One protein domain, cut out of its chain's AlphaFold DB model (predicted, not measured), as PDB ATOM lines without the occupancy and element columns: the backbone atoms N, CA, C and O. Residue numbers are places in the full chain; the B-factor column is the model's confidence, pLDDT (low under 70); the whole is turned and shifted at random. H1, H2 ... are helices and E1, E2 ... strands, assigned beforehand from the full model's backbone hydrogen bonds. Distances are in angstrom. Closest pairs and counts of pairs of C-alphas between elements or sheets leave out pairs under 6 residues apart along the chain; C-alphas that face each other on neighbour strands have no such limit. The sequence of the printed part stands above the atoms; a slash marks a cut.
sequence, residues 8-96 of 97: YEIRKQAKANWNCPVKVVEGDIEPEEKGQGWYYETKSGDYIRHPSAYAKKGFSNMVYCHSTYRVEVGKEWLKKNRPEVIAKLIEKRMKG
ATOM      1  N   TYR A   8     185.882 185.119 216.590       86.69
ATOM      2  CA  TYR A   8     186.563 183.979 217.208       86.69
ATOM      3  C   TYR A   8     188.042 184.266 217.506       86.69
ATOM      4  O   TYR A   8     188.485 184.062 218.632       86.69
ATOM      5  N   GLU A   9     188.782 184.799 216.532       85.81
ATOM      6  CA  GLU A   9     190.211 185.096 216.703       85.81
ATOM      7  C   GLU A   9     190.450 186.227 217.715       85.81
ATOM      8  O   GLU A   9     191.378 186.146 218.512       85.81
ATOM      9  N   ILE A  10     189.566 187.231 217.759       88.25
ATOM     10  CA  ILE A  10     189.643 188.340 218.727       88.25
ATOM     11  C   ILE A  10     189.478 187.814 220.157       88.25
ATOM     12  O   ILE A  10     190.273 188.141 221.031       88.25
ATOM     13  N   ARG A  11     188.496 186.934 220.391       90.44
ATOM     14  CA  ARG A  11     188.297 186.294 221.704       90.44
ATOM     15  C   ARG A  11     189.469 185.399 222.084       90.44
ATOM     16  O   ARG A  11     189.916 185.429 223.223       90.44
ATOM     17  N   LYS A  12     189.982 184.626 221.124       88.88
ATOM     18  CA  LYS A  12     191.132 183.741 221.328       88.88
ATOM     19  C   LYS A  12     192.381 184.530 221.724       88.88
ATOM     20  O   LYS A  12     193.096 184.107 222.627       88.88
ATOM     21  N   GLN A  13     192.622 185.670 221.081       89.25
ATOM     22  CA  GLN A  13     193.749 186.544 221.389       89.25
ATOM     23  C   GLN A  13     193.607 187.196 222.769       89.25
ATOM     24  O   GLN A  13     194.562 187.183 223.539       89.25
ATOM     25  N   ALA A  14     192.392 187.622 223.129       88.19
ATOM     26  CA  ALA A  14     192.068 188.106 224.471       88.19
ATOM     27  C   ALA A  14     192.072 187.008 225.556       88.19
ATOM     28  O   ALA A  14     191.802 187.305 226.715       88.19
ATOM     29  N   LYS A  15     192.329 185.736 225.198       89.00
ATOM     30  CA  LYS A  15     192.182 184.546 226.067       89.00
ATOM     31  C   LYS A  15     190.798 184.432 226.724       89.00
ATOM     32  O   LYS A  15     190.639 183.764 227.742       89.00
ATOM     33  N   ALA A  16     189.797 185.038 226.096       87.94
ATOM     34  CA  ALA A  16     188.445 185.127 226.602       87.94
ATOM     35  C   ALA A  16     187.613 183.893 226.248       87.94
ATOM     36  O   ALA A  16     187.891 183.151 225.298       87.94
ATOM     37  N   ASN A  17     186.516 183.706 226.982       85.56
ATOM     38  CA  ASN A  17     185.545 182.657 226.684       85.56
ATOM     39  C   ASN A  17     184.921 182.853 225.278       85.56
ATOM     40  O   ASN A  17     184.718 183.975 224.808       85.56
ATOM     41  N   TRP A  18     184.563 181.758 224.602       83.00
ATOM     42  CA  TRP A  18     184.007 181.751 223.244       83.00
ATOM     43  C   TRP A  18     182.690 182.532 223.105       83.00
ATOM     44  O   TRP A  18     182.417 183.068 222.026       83.00
ATOM     45  N   ASN A  19     181.925 182.651 224.197       84.56
ATOM     46  CA  ASN A  19     180.686 183.432 224.286       84.56
ATOM     47  C   ASN A  19     180.863 184.855 224.829       84.56
ATOM     48  O   ASN A  19     179.875 185.572 224.971       84.56
ATOM     49  N   CYS A  20     182.091 185.287 225.124       86.75
ATOM     50  CA  CYS A  20     182.319 186.610 225.693       86.75
ATOM     51  C   CYS A  20     181.872 187.709 224.701       86.75
ATOM     52  O   CYS A  20     182.251 187.668 223.516       86.75
ATOM     53  N   PRO A  21     181.027 188.670 225.115       89.81
ATOM     54  CA  PRO A  21     180.604 189.759 224.243       89.81
ATOM     55  C   PRO A  21     181.810 190.624 223.867       89.81
ATOM     56  O   PRO A  21     182.677 190.878 224.694       89.81
ATOM     57  N   VAL A  22     181.876 191.062 222.607       90.81
ATOM     58  CA  VAL A  22     182.972 191.908 222.108       90.81
ATOM     59  C   VAL A  22     182.452 193.325 221.928       90.81
ATOM     60  O   VAL A  22     181.477 193.539 221.207       90.81
ATOM     61  N   LYS A  23     183.112 194.290 222.564       92.06
ATOM     62  CA  LYS A  23     182.833 195.717 222.447       92.06
ATOM     63  C   LYS A  23     183.972 196.381 221.684       92.06
ATOM     64  O   LYS A  23     185.125 196.337 222.100       92.06
ATOM     65  N   VAL A  24     183.633 197.003 220.562       91.06
ATOM     66  CA  VAL A  24     184.591 197.807 219.802       91.06
ATOM     67  C   VAL A  24     184.625 199.203 220.415       91.06
ATOM     68  O   VAL A  24     183.587 199.859 220.502       91.06
ATOM     69  N   VAL A  25     185.803 199.632 220.852       92.00
ATOM     70  CA  VAL A  25     186.050 200.948 221.453       92.00
ATOM     71  C   VAL A  25     186.905 201.806 220.522       92.00
ATOM     72  O   VAL A  25     187.514 201.302 219.577       92.00
ATOM     73  N   GLU A  26     186.922 203.116 220.741       90.38
ATOM     74  CA  GLU A  26     187.827 204.003 220.004       90.38
ATOM     75  C   GLU A  26     189.274 203.813 220.486       90.38
ATOM     76  O   GLU A  26     189.508 203.516 221.656       90.38
ATOM     77  N   GLY A  27     190.238 203.940 219.568       91.06
ATOM     78  CA  GLY A  27     191.669 203.761 219.839       91.06
ATOM     79  C   GLY A  27     192.284 202.478 219.266       91.06
ATOM     80  O   GLY A  27     191.647 201.733 218.510       91.06
ATOM     81  N   ASP A  28     193.543 202.242 219.638       91.81
ATOM     82  CA  ASP A  28     194.426 201.173 219.136       91.81
ATOM     83  C   ASP A  28     194.728 200.120 220.217       91.81
ATOM     84  O   ASP A  28     195.867 199.717 220.435       91.81
ATOM     85  N   ILE A  29     193.696 199.726 220.960       91.06
ATOM     86  CA  ILE A  29     193.821 198.763 222.058       91.06
ATOM     87  C   ILE A  29     193.754 197.342 221.491       91.06
ATOM     88  O   ILE A  29     192.849 197.019 220.712       91.06
ATOM     89  N   GLU A  30     194.693 196.490 221.898       91.50
ATOM     90  CA  GLU A  30     194.646 195.061 221.591       91.50
ATOM     91  C   GLU A  30     193.420 194.390 222.238       91.50
ATOM     92  O   GLU A  30     192.889 194.901 223.224       91.50
ATOM     93  N   PRO A  31     192.946 193.243 221.719       92.56
ATOM     94  CA  PRO A  31     191.863 192.502 222.356       92.56
ATOM     95  C   PRO A  31     192.196 192.163 223.813       92.56
ATOM     96  O   PRO A  31     193.066 191.333 224.077       92.56
ATOM     97  N   GLU A  32     191.470 192.764 224.749       93.12
ATOM     98  CA  GLU A  32     191.667 192.549 226.180       93.12
ATOM     99  C   GLU A  32     190.344 192.198 226.855       93.12
ATOM    100  O   GLU A  32     189.282 192.737 226.536       93.12
ATOM    101  N   GLU A  33     190.404 191.279 227.807       92.31
ATOM    102  CA  GLU A  33     189.266 190.912 228.630       92.31
ATOM    103  C   GLU A  33     189.078 191.907 229.782       92.31
ATOM    104  O   GLU A  33     189.999 192.191 230.546       92.31
ATOM    105  N   LYS A  34     187.870 192.462 229.898       91.88
ATOM    106  CA  LYS A  34     187.500 193.484 230.878       91.88
ATOM    107  C   LYS A  34     186.197 193.129 231.584       91.88
ATOM    108  O   LYS A  34     185.351 192.394 231.078       91.88
ATOM    109  N   GLY A  35     185.997 193.770 232.731       88.81
ATOM    110  CA  GLY A  35     184.798 193.628 233.546       88.81
ATOM    111  C   GLY A  35     184.938 192.545 234.605       88.81
ATOM    112  O   GLY A  35     186.004 191.973 234.815       88.81
ATOM    113  N   GLN A  36     183.835 192.294 235.294       86.50
ATOM    114  CA  GLN A  36     183.769 191.365 236.411       86.50
ATOM    115  C   GLN A  36     182.699 190.315 236.128       86.50
ATOM    116  O   GLN A  36     181.678 190.609 235.497       86.50
ATOM    117  N   GLY A  37     182.947 189.084 236.581       87.12
ATOM    118  CA  GLY A  37     181.937 188.030 236.567       87.12
ATOM    119  C   GLY A  37     180.717 188.406 237.410       87.12
ATOM    120  O   GLY A  37     180.704 189.427 238.093       87.12
ATOM    121  N   TRP A  38     179.683 187.569 237.370       89.88
ATOM    122  CA  TRP A  38     178.540 187.751 238.261       89.88
ATOM    123  C   TRP A  38     178.971 187.561 239.717       89.88
ATOM    124  O   TRP A  38     179.853 186.754 240.021       89.88
ATOM    125  N   TYR A  39     178.331 188.290 240.621       90.62
ATOM    126  CA  TYR A  39     178.551 188.142 242.051       90.62
ATOM    127  C   TYR A  39     177.306 188.548 242.838       90.62
ATOM    128  O   TYR A  39     176.311 189.004 242.273       90.62
ATOM    129  N   TYR A  40     177.363 188.344 244.150       90.00
ATOM    130  CA  TYR A  40     176.352 188.838 245.071       90.00
ATOM    131  C   TYR A  40     176.965 189.865 246.008       90.00
ATOM    132  O   TYR A  40     178.071 189.663 246.510       90.00
ATOM    133  N   GLU A  41     176.216 190.922 246.274       91.12
ATOM    134  CA  GLU A  41     176.548 191.934 247.272       91.12
ATOM    135  C   GLU A  41     175.424 192.064 248.300       91.12
ATOM    136  O   GLU A  41     174.282 191.653 248.069       91.12
ATOM    137  N   THR A  42     175.743 192.606 249.471       87.31
ATOM    138  CA  THR A  42     174.723 193.055 250.420       87.31
ATOM    139  C   THR A  42     174.034 194.310 249.879       87.31
ATOM    140  O   THR A  42     174.574 195.014 249.029       87.31
ATOM    141  N   LYS A  43     172.856 194.663 250.409       84.06
ATOM    142  CA  LYS A  43     172.214 195.961 250.097       84.06
ATOM    143  C   LYS A  43     173.099 197.181 250.397       84.06
ATOM    144  O   LYS A  43     172.844 198.250 249.854       84.06
ATOM    145  N   SER A  44     174.102 197.019 251.256       85.31
ATOM    146  CA  SER A  44     175.072 198.054 251.617       85.31
ATOM    147  C   SER A  44     176.301 198.087 250.696       85.31
ATOM    148  O   SER A  44     177.103 199.005 250.829       85.31
ATOM    149  N   GLY A  45     176.441 197.133 249.763       85.75
ATOM    150  CA  GLY A  45     177.542 197.061 248.792       85.75
ATOM    151  C   GLY A  45     178.693 196.118 249.165       85.75
ATOM    152  O   GLY A  45     179.721 196.123 248.497       85.75
ATOM    153  N   ASP A  46     178.561 195.299 250.213       87.44
ATOM    154  CA  ASP A  46     179.633 194.379 250.614       87.44
ATOM    155  C   ASP A  46     179.605 193.081 249.805       87.44
ATOM    156  O   ASP A  46     178.575 192.409 249.715       87.44
ATOM    157  N   TYR A  47     180.762 192.667 249.283       88.19
ATOM    158  CA  TYR A  47     180.893 191.443 248.492       88.19
ATOM    159  C   TYR A  47     180.607 190.169 249.307       88.19
ATOM    160  O   TYR A  47     181.252 189.887 250.322       88.19
ATOM    161  N   ILE A  48     179.706 189.320 248.808       87.50
ATOM    162  CA  ILE A  48     179.323 188.055 249.443       87.50
ATOM    163  C   ILE A  48     180.097 186.894 248.810       87.50
ATOM    164  O   ILE A  48     179.757 186.400 247.736       87.50
ATOM    165  N   ARG A  49     181.104 186.381 249.529       86.44
ATOM    166  CA  ARG A  49     181.936 185.245 249.075       86.44
ATOM    167  C   ARG A  49     181.203 183.903 249.047       86.44
ATOM    168  O   ARG A  49     181.488 183.064 248.198       86.44
ATOM    169  N   HIS A  50     180.268 183.690 249.975       85.12
ATOM    170  CA  HIS A  50     179.554 182.417 250.127       85.12
ATOM    171  C   HIS A  50     178.032 182.618 250.136       85.12
ATOM    172  O   HIS A  50     177.406 182.507 251.190       85.12
ATOM    173  N   PRO A  51     177.416 182.887 248.970       82.44
ATOM    174  CA  PRO A  51     175.973 183.114 248.849       82.44
ATOM    175  C   PRO A  51     175.116 182.005 249.468       82.44
ATOM    176  O   PRO A  51     174.126 182.261 250.151       82.44
ATOM    177  N   SER A  52     175.541 180.754 249.283       81.56
ATOM    178  CA  SER A  52     174.839 179.563 249.764       81.56
ATOM    179  C   SER A  52     174.714 179.491 251.289       81.56
ATOM    180  O   SER A  52     173.756 178.901 251.788       81.56
ATOM    181  N   ALA A  53     175.627 180.114 252.041       75.69
ATOM    182  CA  ALA A  53     175.560 180.158 253.502       75.69
ATOM    183  C   ALA A  53     174.400 181.038 254.006       75.69
ATOM    184  O   ALA A  53     173.825 180.768 255.061       75.69
ATOM    185  N   TYR A  54     174.025 182.057 253.229       70.88
ATOM    186  CA  TYR A  54     172.966 183.013 253.560       70.88
ATOM    187  C   TYR A  54     171.600 182.600 252.999       70.88
ATOM    188  O   TYR A  54     170.566 182.997 253.541       70.88
ATOM    189  N   ALA A  55     171.582 181.714 251.998       68.31
ATOM    190  CA  ALA A  55     170.367 181.190 251.372       68.31
ATOM    191  C   ALA A  55     169.358 180.591 252.376       68.31
ATOM    192  O   ALA A  55     168.152 180.715 252.182       68.31
ATOM    193  N   LYS A  56     169.835 179.990 253.479       66.00
ATOM    194  CA  LYS A  56     168.980 179.377 254.516       66.00
ATOM    195  C   LYS A  56     168.286 180.382 255.446       66.00
ATOM    196  O   LYS A  56     167.281 180.029 256.049       66.00
ATOM    197  N   LYS A  57     168.827 181.598 255.601       63.75
ATOM    198  CA  LYS A  57     168.308 182.630 256.528       63.75
ATOM    199  C   LYS A  57     167.499 183.728 255.827       63.75
ATOM    200  O   LYS A  57     166.928 184.577 256.501       63.75
ATOM    201  N   GLY A  58     167.421 183.678 254.497       62.72
ATOM    202  CA  GLY A  58     166.627 184.583 253.673       62.72
ATOM    203  C   GLY A  58     167.493 185.349 252.677       62.72
ATOM    204  O   GLY A  58     168.373 186.117 253.055       62.72
ATOM    205  N   PHE A  59     167.184 185.183 251.390       64.06
ATOM    206  CA  PHE A  59     167.789 185.920 250.270       64.06
ATOM    207  C   PHE A  59     167.502 187.437 250.292       64.06
ATOM    208  O   PHE A  59     167.984 188.167 249.434       64.06
ATOM    209  N   SER A  60     166.726 187.935 251.259       67.75
ATOM    210  CA  SER A  60     166.159 189.291 251.282       67.75
ATOM    211  C   SER A  60     167.187 190.426 251.361       67.75
ATOM    212  O   SER A  60     166.847 191.569 251.048       67.75
ATOM    213  N   ASN A  61     168.429 190.132 251.751       76.06
ATOM    214  CA  ASN A  61     169.516 191.113 251.855       76.06
ATOM    215  C   ASN A  61     170.602 190.954 250.784       76.06
ATOM    216  O   ASN A  61     171.574 191.706 250.802       76.06
ATOM    217  N   MET A  62     170.435 190.000 249.866       86.00
ATOM    218  CA  MET A  62     171.364 189.748 248.773       86.00
ATOM    219  C   MET A  62     170.898 190.454 247.503       86.00
ATOM    220  O   MET A  62     169.750 190.310 247.090       86.00
ATOM    221  N   VAL A  63     171.808 191.169 246.858       88.12
ATOM    222  CA  VAL A  63     171.607 191.785 245.549       88.12
ATOM    223  C   VAL A  63     172.451 191.014 244.547       88.12
ATOM    224  O   VAL A  63     173.641 190.790 244.760       88.12
ATOM    225  N   TYR A  64     171.813 190.550 243.477       89.31
ATOM    226  CA  TYR A  64     172.520 189.916 242.375       89.31
ATOM    227  C   TYR A  64     173.095 190.984 241.448       89.31
ATOM    228  O   TYR A  64     172.351 191.805 240.909       89.31
ATOM    229  N   CYS A  65     174.404 190.930 241.228       90.56
ATOM    230  CA  CYS A  65     175.098 191.800 240.298       90.56
ATOM    231  C   CYS A  65     175.438 191.012 239.032       90.56
ATOM    232  O   CYS A  65     176.182 190.023 239.055       90.56
ATOM    233  N   HIS A  66     174.853 191.447 237.917       89.44
ATOM    234  CA  HIS A  66     175.051 190.825 236.615       89.44
ATOM    235  C   HIS A  66     176.508 190.941 236.157       89.44
ATOM    236  O   HIS A  66     177.185 191.941 236.397       89.44
ATOM    237  N   SER A  67     176.967 189.917 235.437       89.75
ATOM    238  CA  SER A  67     178.287 189.916 234.808       89.75
ATOM    239  C   SER A  67     178.438 191.094 233.845       89.75
ATOM    240  O   SER A  67     177.595 191.312 232.974       89.75
ATOM    241  N   THR A  68     179.548 191.816 233.966       90.44
ATOM    242  CA  THR A  68     179.953 192.904 233.057       90.44
ATOM    243  C   THR A  68     181.101 192.493 232.136       90.44
ATOM    244  O   THR A  68     181.684 193.334 231.440       90.44
ATOM    245  N   TYR A  69     181.423 191.198 232.159       91.81
ATOM    246  CA  TYR A  69     182.517 190.575 231.437       91.81
ATOM    247  C   TYR A  69     182.368 190.745 229.928       91.81
ATOM    248  O   TYR A  69     181.319 190.438 229.356       91.81
ATOM    249  N   ARG A  70     183.415 191.257 229.286       93.44
ATOM    250  CA  ARG A  70     183.447 191.567 227.854       93.44
ATOM    251  C   ARG A  70     184.882 191.628 227.348       93.44
ATOM    252  O   ARG A  70     185.792 191.947 228.099       93.44
ATOM    253  N   VAL A  71     185.070 191.399 226.056       93.75
ATOM    254  CA  VAL A  71     186.321 191.718 225.363       93.75
ATOM    255  C   VAL A  71     186.210 193.121 224.798       93.75
ATOM    256  O   VAL A  71     185.265 193.409 224.063       93.75
ATOM    257  N   GLU A  72     187.162 193.984 225.110       94.88
ATOM    258  CA  GLU A  72     187.301 195.287 224.468       94.88
ATOM    259  C   GLU A  72     188.389 195.212 223.399       94.88
ATOM    260  O   GLU A  72     189.423 194.578 223.589       94.88
ATOM    261  N   VAL A  73     188.132 195.812 222.237       93.38
ATOM    262  CA  VAL A  73     189.111 195.896 221.149       93.38
ATOM    263  C   VAL A  73     189.023 197.255 220.468       93.38
ATOM    264  O   VAL A  73     187.928 197.757 220.192       93.38
ATOM    265  N   GLY A  74     190.177 197.851 220.190       93.75
ATOM    266  CA  GLY A  74     190.286 199.138 219.524       93.75
ATOM    267  C   GLY A  74     189.862 199.081 218.058       93.75
ATOM    268  O   GLY A  74     190.230 198.176 217.303       93.75
ATOM    269  N   LYS A  75     189.100 200.080 217.614       90.50
ATOM    270  CA  LYS A  75     188.688 200.225 216.214       90.50
ATOM    271  C   LYS A  75     189.886 200.400 215.281       90.50
ATOM    272  O   LYS A  75     189.860 199.886 214.165       90.50
ATOM    273  N   GLU A  76     190.915 201.129 215.703       91.81
ATOM    274  CA  GLU A  76     192.125 201.336 214.901       91.81
ATOM    275  C   GLU A  76     192.951 200.057 214.811       91.81
ATOM    276  O   GLU A  76     193.392 199.689 213.721       91.81
ATOM    277  N   TRP A  77     193.026 199.318 215.919       91.38
ATOM    278  CA  TRP A  77     193.683 198.018 215.966       91.38
ATOM    279  C   TRP A  77     193.035 197.035 214.990       91.38
ATOM    280  O   TRP A  77     193.725 196.369 214.211       91.38
ATOM    281  N   LEU A  78     191.696 196.998 214.962       90.00
ATOM    282  CA  LEU A  78     190.940 196.186 214.008       90.00
ATOM    283  C   LEU A  78     191.208 196.592 212.557       90.00
ATOM    284  O   LEU A  78     191.355 195.715 211.714       90.00
ATOM    285  N   LYS A  79     191.300 197.892 212.248       87.88
ATOM    286  CA  LYS A  79     191.601 198.351 210.880       87.88
ATOM    287  C   LYS A  79     192.963 197.854 210.401       87.88
ATOM    288  O   LYS A  79     193.078 197.467 209.243       87.88
ATOM    289  N   LYS A  80     193.967 197.874 211.280       88.75
ATOM    290  CA  LYS A  80     195.344 197.476 210.956       88.75
ATOM    291  C   LYS A  80     195.493 195.959 210.833       88.75
ATOM    292  O   LYS A  80     196.109 195.479 209.889       88.75
ATOM    293  N   ASN A  81     194.930 195.206 211.777       88.19
ATOM    294  CA  ASN A  81     195.210 193.774 211.917       88.19
ATOM    295  C   ASN A  81     194.144 192.861 211.293       88.19
ATOM    296  O   ASN A  81     194.451 191.724 210.923       88.19
ATOM    297  N   ARG A  82     192.883 193.311 211.250       85.12
ATOM    298  CA  ARG A  82     191.708 192.491 210.898       85.12
ATOM    299  C   ARG A  82     190.618 193.309 210.169       85.12
ATOM    300  O   ARG A  82     189.483 193.400 210.660       85.12
ATOM    301  N   PRO A  83     190.915 193.923 209.009       85.44
ATOM    302  CA  PRO A  83     189.951 194.747 208.270       85.44
ATOM    303  C   PRO A  83     188.670 193.988 207.869       85.44
ATOM    304  O   PRO A  83     187.588 194.575 207.792       85.44
ATOM    305  N   GLU A  84     188.744 192.668 207.689       87.12
ATOM    306  CA  GLU A  84     187.613 191.796 207.368       87.12
ATOM    307  C   GLU A  84     186.529 191.765 208.459       87.12
ATOM    308  O   GLU A  84     185.346 191.571 208.162       87.12
ATOM    309  N   VAL A  85     186.906 191.983 209.724       85.31
ATOM    310  CA  VAL A  85     185.960 192.062 210.847       85.31
ATOM    311  C   VAL A  85     185.135 193.342 210.752       85.31
ATOM    312  O   VAL A  85     183.928 193.320 210.997       85.31
ATOM    313  N   ILE A  86     185.760 194.444 210.339       84.56
ATOM    314  CA  ILE A  86     185.086 195.732 210.155       84.56
ATOM    315  C   ILE A  86     184.098 195.660 208.996       84.56
ATOM    316  O   ILE A  86     182.961 196.098 209.154       84.56
ATOM    317  N   ALA A  87     184.490 195.063 207.868       85.50
ATOM    318  CA  ALA A  87     183.597 194.887 206.725       85.50
ATOM    319  C   ALA A  87     182.308 194.142 207.121       85.50
ATOM    320  O   ALA A  87     181.206 194.593 206.817       85.50
ATOM    321  N   LYS A  88     182.432 193.061 207.904       85.75
ATOM    322  CA  LYS A  88     181.275 192.309 208.419       85.75
ATOM    323  C   LYS A  88     180.437 193.087 209.428       85.75
ATOM    324  O   LYS A  88     179.218 192.942 209.439       85.75
ATOM    325  N   LEU A  89     181.065 193.898 210.281       84.44
ATOM    326  CA  LEU A  89     180.338 194.764 211.213       84.44
ATOM    327  C   LEU A  89     179.510 195.817 210.476       84.44
ATOM    328  O   LEU A  89     178.378 196.086 210.872       84.44
ATOM    329  N   ILE A  90     180.055 196.379 209.394       84.81
ATOM    330  CA  ILE A  90     179.339 197.314 208.527       84.81
ATOM    331  C   ILE A  90     178.178 196.600 207.832       84.81
ATOM    332  O   ILE A  90     177.053 197.082 207.926       84.81
ATOM    333  N   GLU A  91     178.408 195.431 207.221       86.56
ATOM    334  CA  GLU A  91     177.331 194.632 206.613       86.56
ATOM    335  C   GLU A  91     176.205 194.335 207.605       86.56
ATOM    336  O   GLU A  91     175.034 194.481 207.265       86.56
ATOM    337  N   LYS A  92     176.547 193.933 208.833       83.00
ATOM    338  CA  LYS A  92     175.550 193.618 209.857       83.00
ATOM    339  C   LYS A  92     174.751 194.858 210.264       83.00
ATOM    340  O   LYS A  92     173.528 194.806 210.311       83.00
ATOM    341  N   ARG A  93     175.430 195.994 210.462       82.81
ATOM    342  CA  ARG A  93     174.779 197.272 210.782       82.81
ATOM    343  C   ARG A  93     173.864 197.752 209.655       82.81
ATOM    344  O   ARG A  93     172.807 198.303 209.935       82.81
ATOM    345  N   MET A  94     174.251 197.534 208.398       77.50
ATOM    346  CA  MET A  94     173.418 197.849 207.231       77.50
ATOM    347  C   MET A  94     172.216 196.909 207.091       77.50
ATOM    348  O   MET A  94     171.182 197.326 206.582       77.50
ATOM    349  N   LYS A  95     172.333 195.659 207.552       78.19
ATOM    350  CA  LYS A  95     171.244 194.669 207.543       78.19
ATOM    351  C   LYS A  95     170.234 194.837 208.685       78.19
ATOM    352  O   LYS A  95     169.227 194.141 208.675       78.19
ATOM    353  N   GLY A  96     170.458 195.771 209.613       59.47
ATOM    354  CA  GLY A  96     169.489 196.107 210.660       59.47
ATOM    355  C   GLY A  96     169.310 195.032 211.739       59.47
ATOM    356  O   GLY A  96     168.254 194.994 212.363       59.47
TER     357      GLY A  96
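AT A GLANCE: This is residues 8 to 96 of the 97 residues of an uncharacterized protein of candidate division WWE3 bacterium RIFOXYD1_FULL_39_9 (UniProt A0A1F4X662). What is the shape? A long ribbon of two stretches, one through E2 and E3 and one back through E4 and E5, joins a small sheet of E1, E5 and E2, with H1 over one face and H3 at its end, to a far tip of E3, E4, H2 and loops. At the sheet end residues 88 to 96 stick out. What makes it up? The printed part has 89 residues in a mixed class, ordered H1 E1 E2 E3 H2 E4 E5 H3 H4; sheet E1 E5 E2 is mixed, sheet E3 E4 antiparallel. It is only just extended, close to loose, with a radius of gyration of the C-alphas of 18.3 A and spans of 54 by 27 by 22 A.

HOW THE PARTS SIT: What comes first? H1, residues 8 to 13, is on the sheet of E1, residues 22 to 25, E5, residues 70 to 74, and E2, residues 32 to 34, at a height over the sheet of 9.4 A; its closest C-alphas to E5 are those of Arg 11 and Val 71, 6.8 A apart. How do strands pair? Within hydrogen-bond range are N 23 and O 71, 2.8 A, in parallel E1 and E5, and N 34 and O 70, 2.8 A, in antiparallel E5 and E2. E3, residues 39 to 42, and E4, residues 62 to 65, are antiparallel, with N 63 and O 41 at 2.8 A; the closest C-alphas of E3 and H2, residues 51 to 54, are those of Tyr 40 and Pro 51, 6.9 A apart. What ends it? H3, residues 75 to 81, only grazes the larger sheet, and H4, residues 83 to 94, only just touches H3, only at the corner, with 3 pairs of C-alphas within 8 A, those of Leu 78 and Ile 86 closest at 7.0 A. In H1, H3 and H4 every O i to N i+4 pair is within hydrogen-bond range; H2 is too short for one.

IN THESE COORDINATES: Where are the anchors? C-alpha 8 of H1 is at (186.563, 183.979, 217.208), and C-alpha 94 of H4 at (173.418, 197.849, 207.231). How long are the longer elements? H4 measures 16.9 A, E5 13.2 A and E3 10.4 A.

THE WHOLE: How large is it? The C-alphas of Lys 57 and Lys 80, the two farthest apart, are 55.0 A apart. Is it whole and sure? The printed part has no cut and no long link; pLDDT is under 70 at residues 55 to 60 and 96.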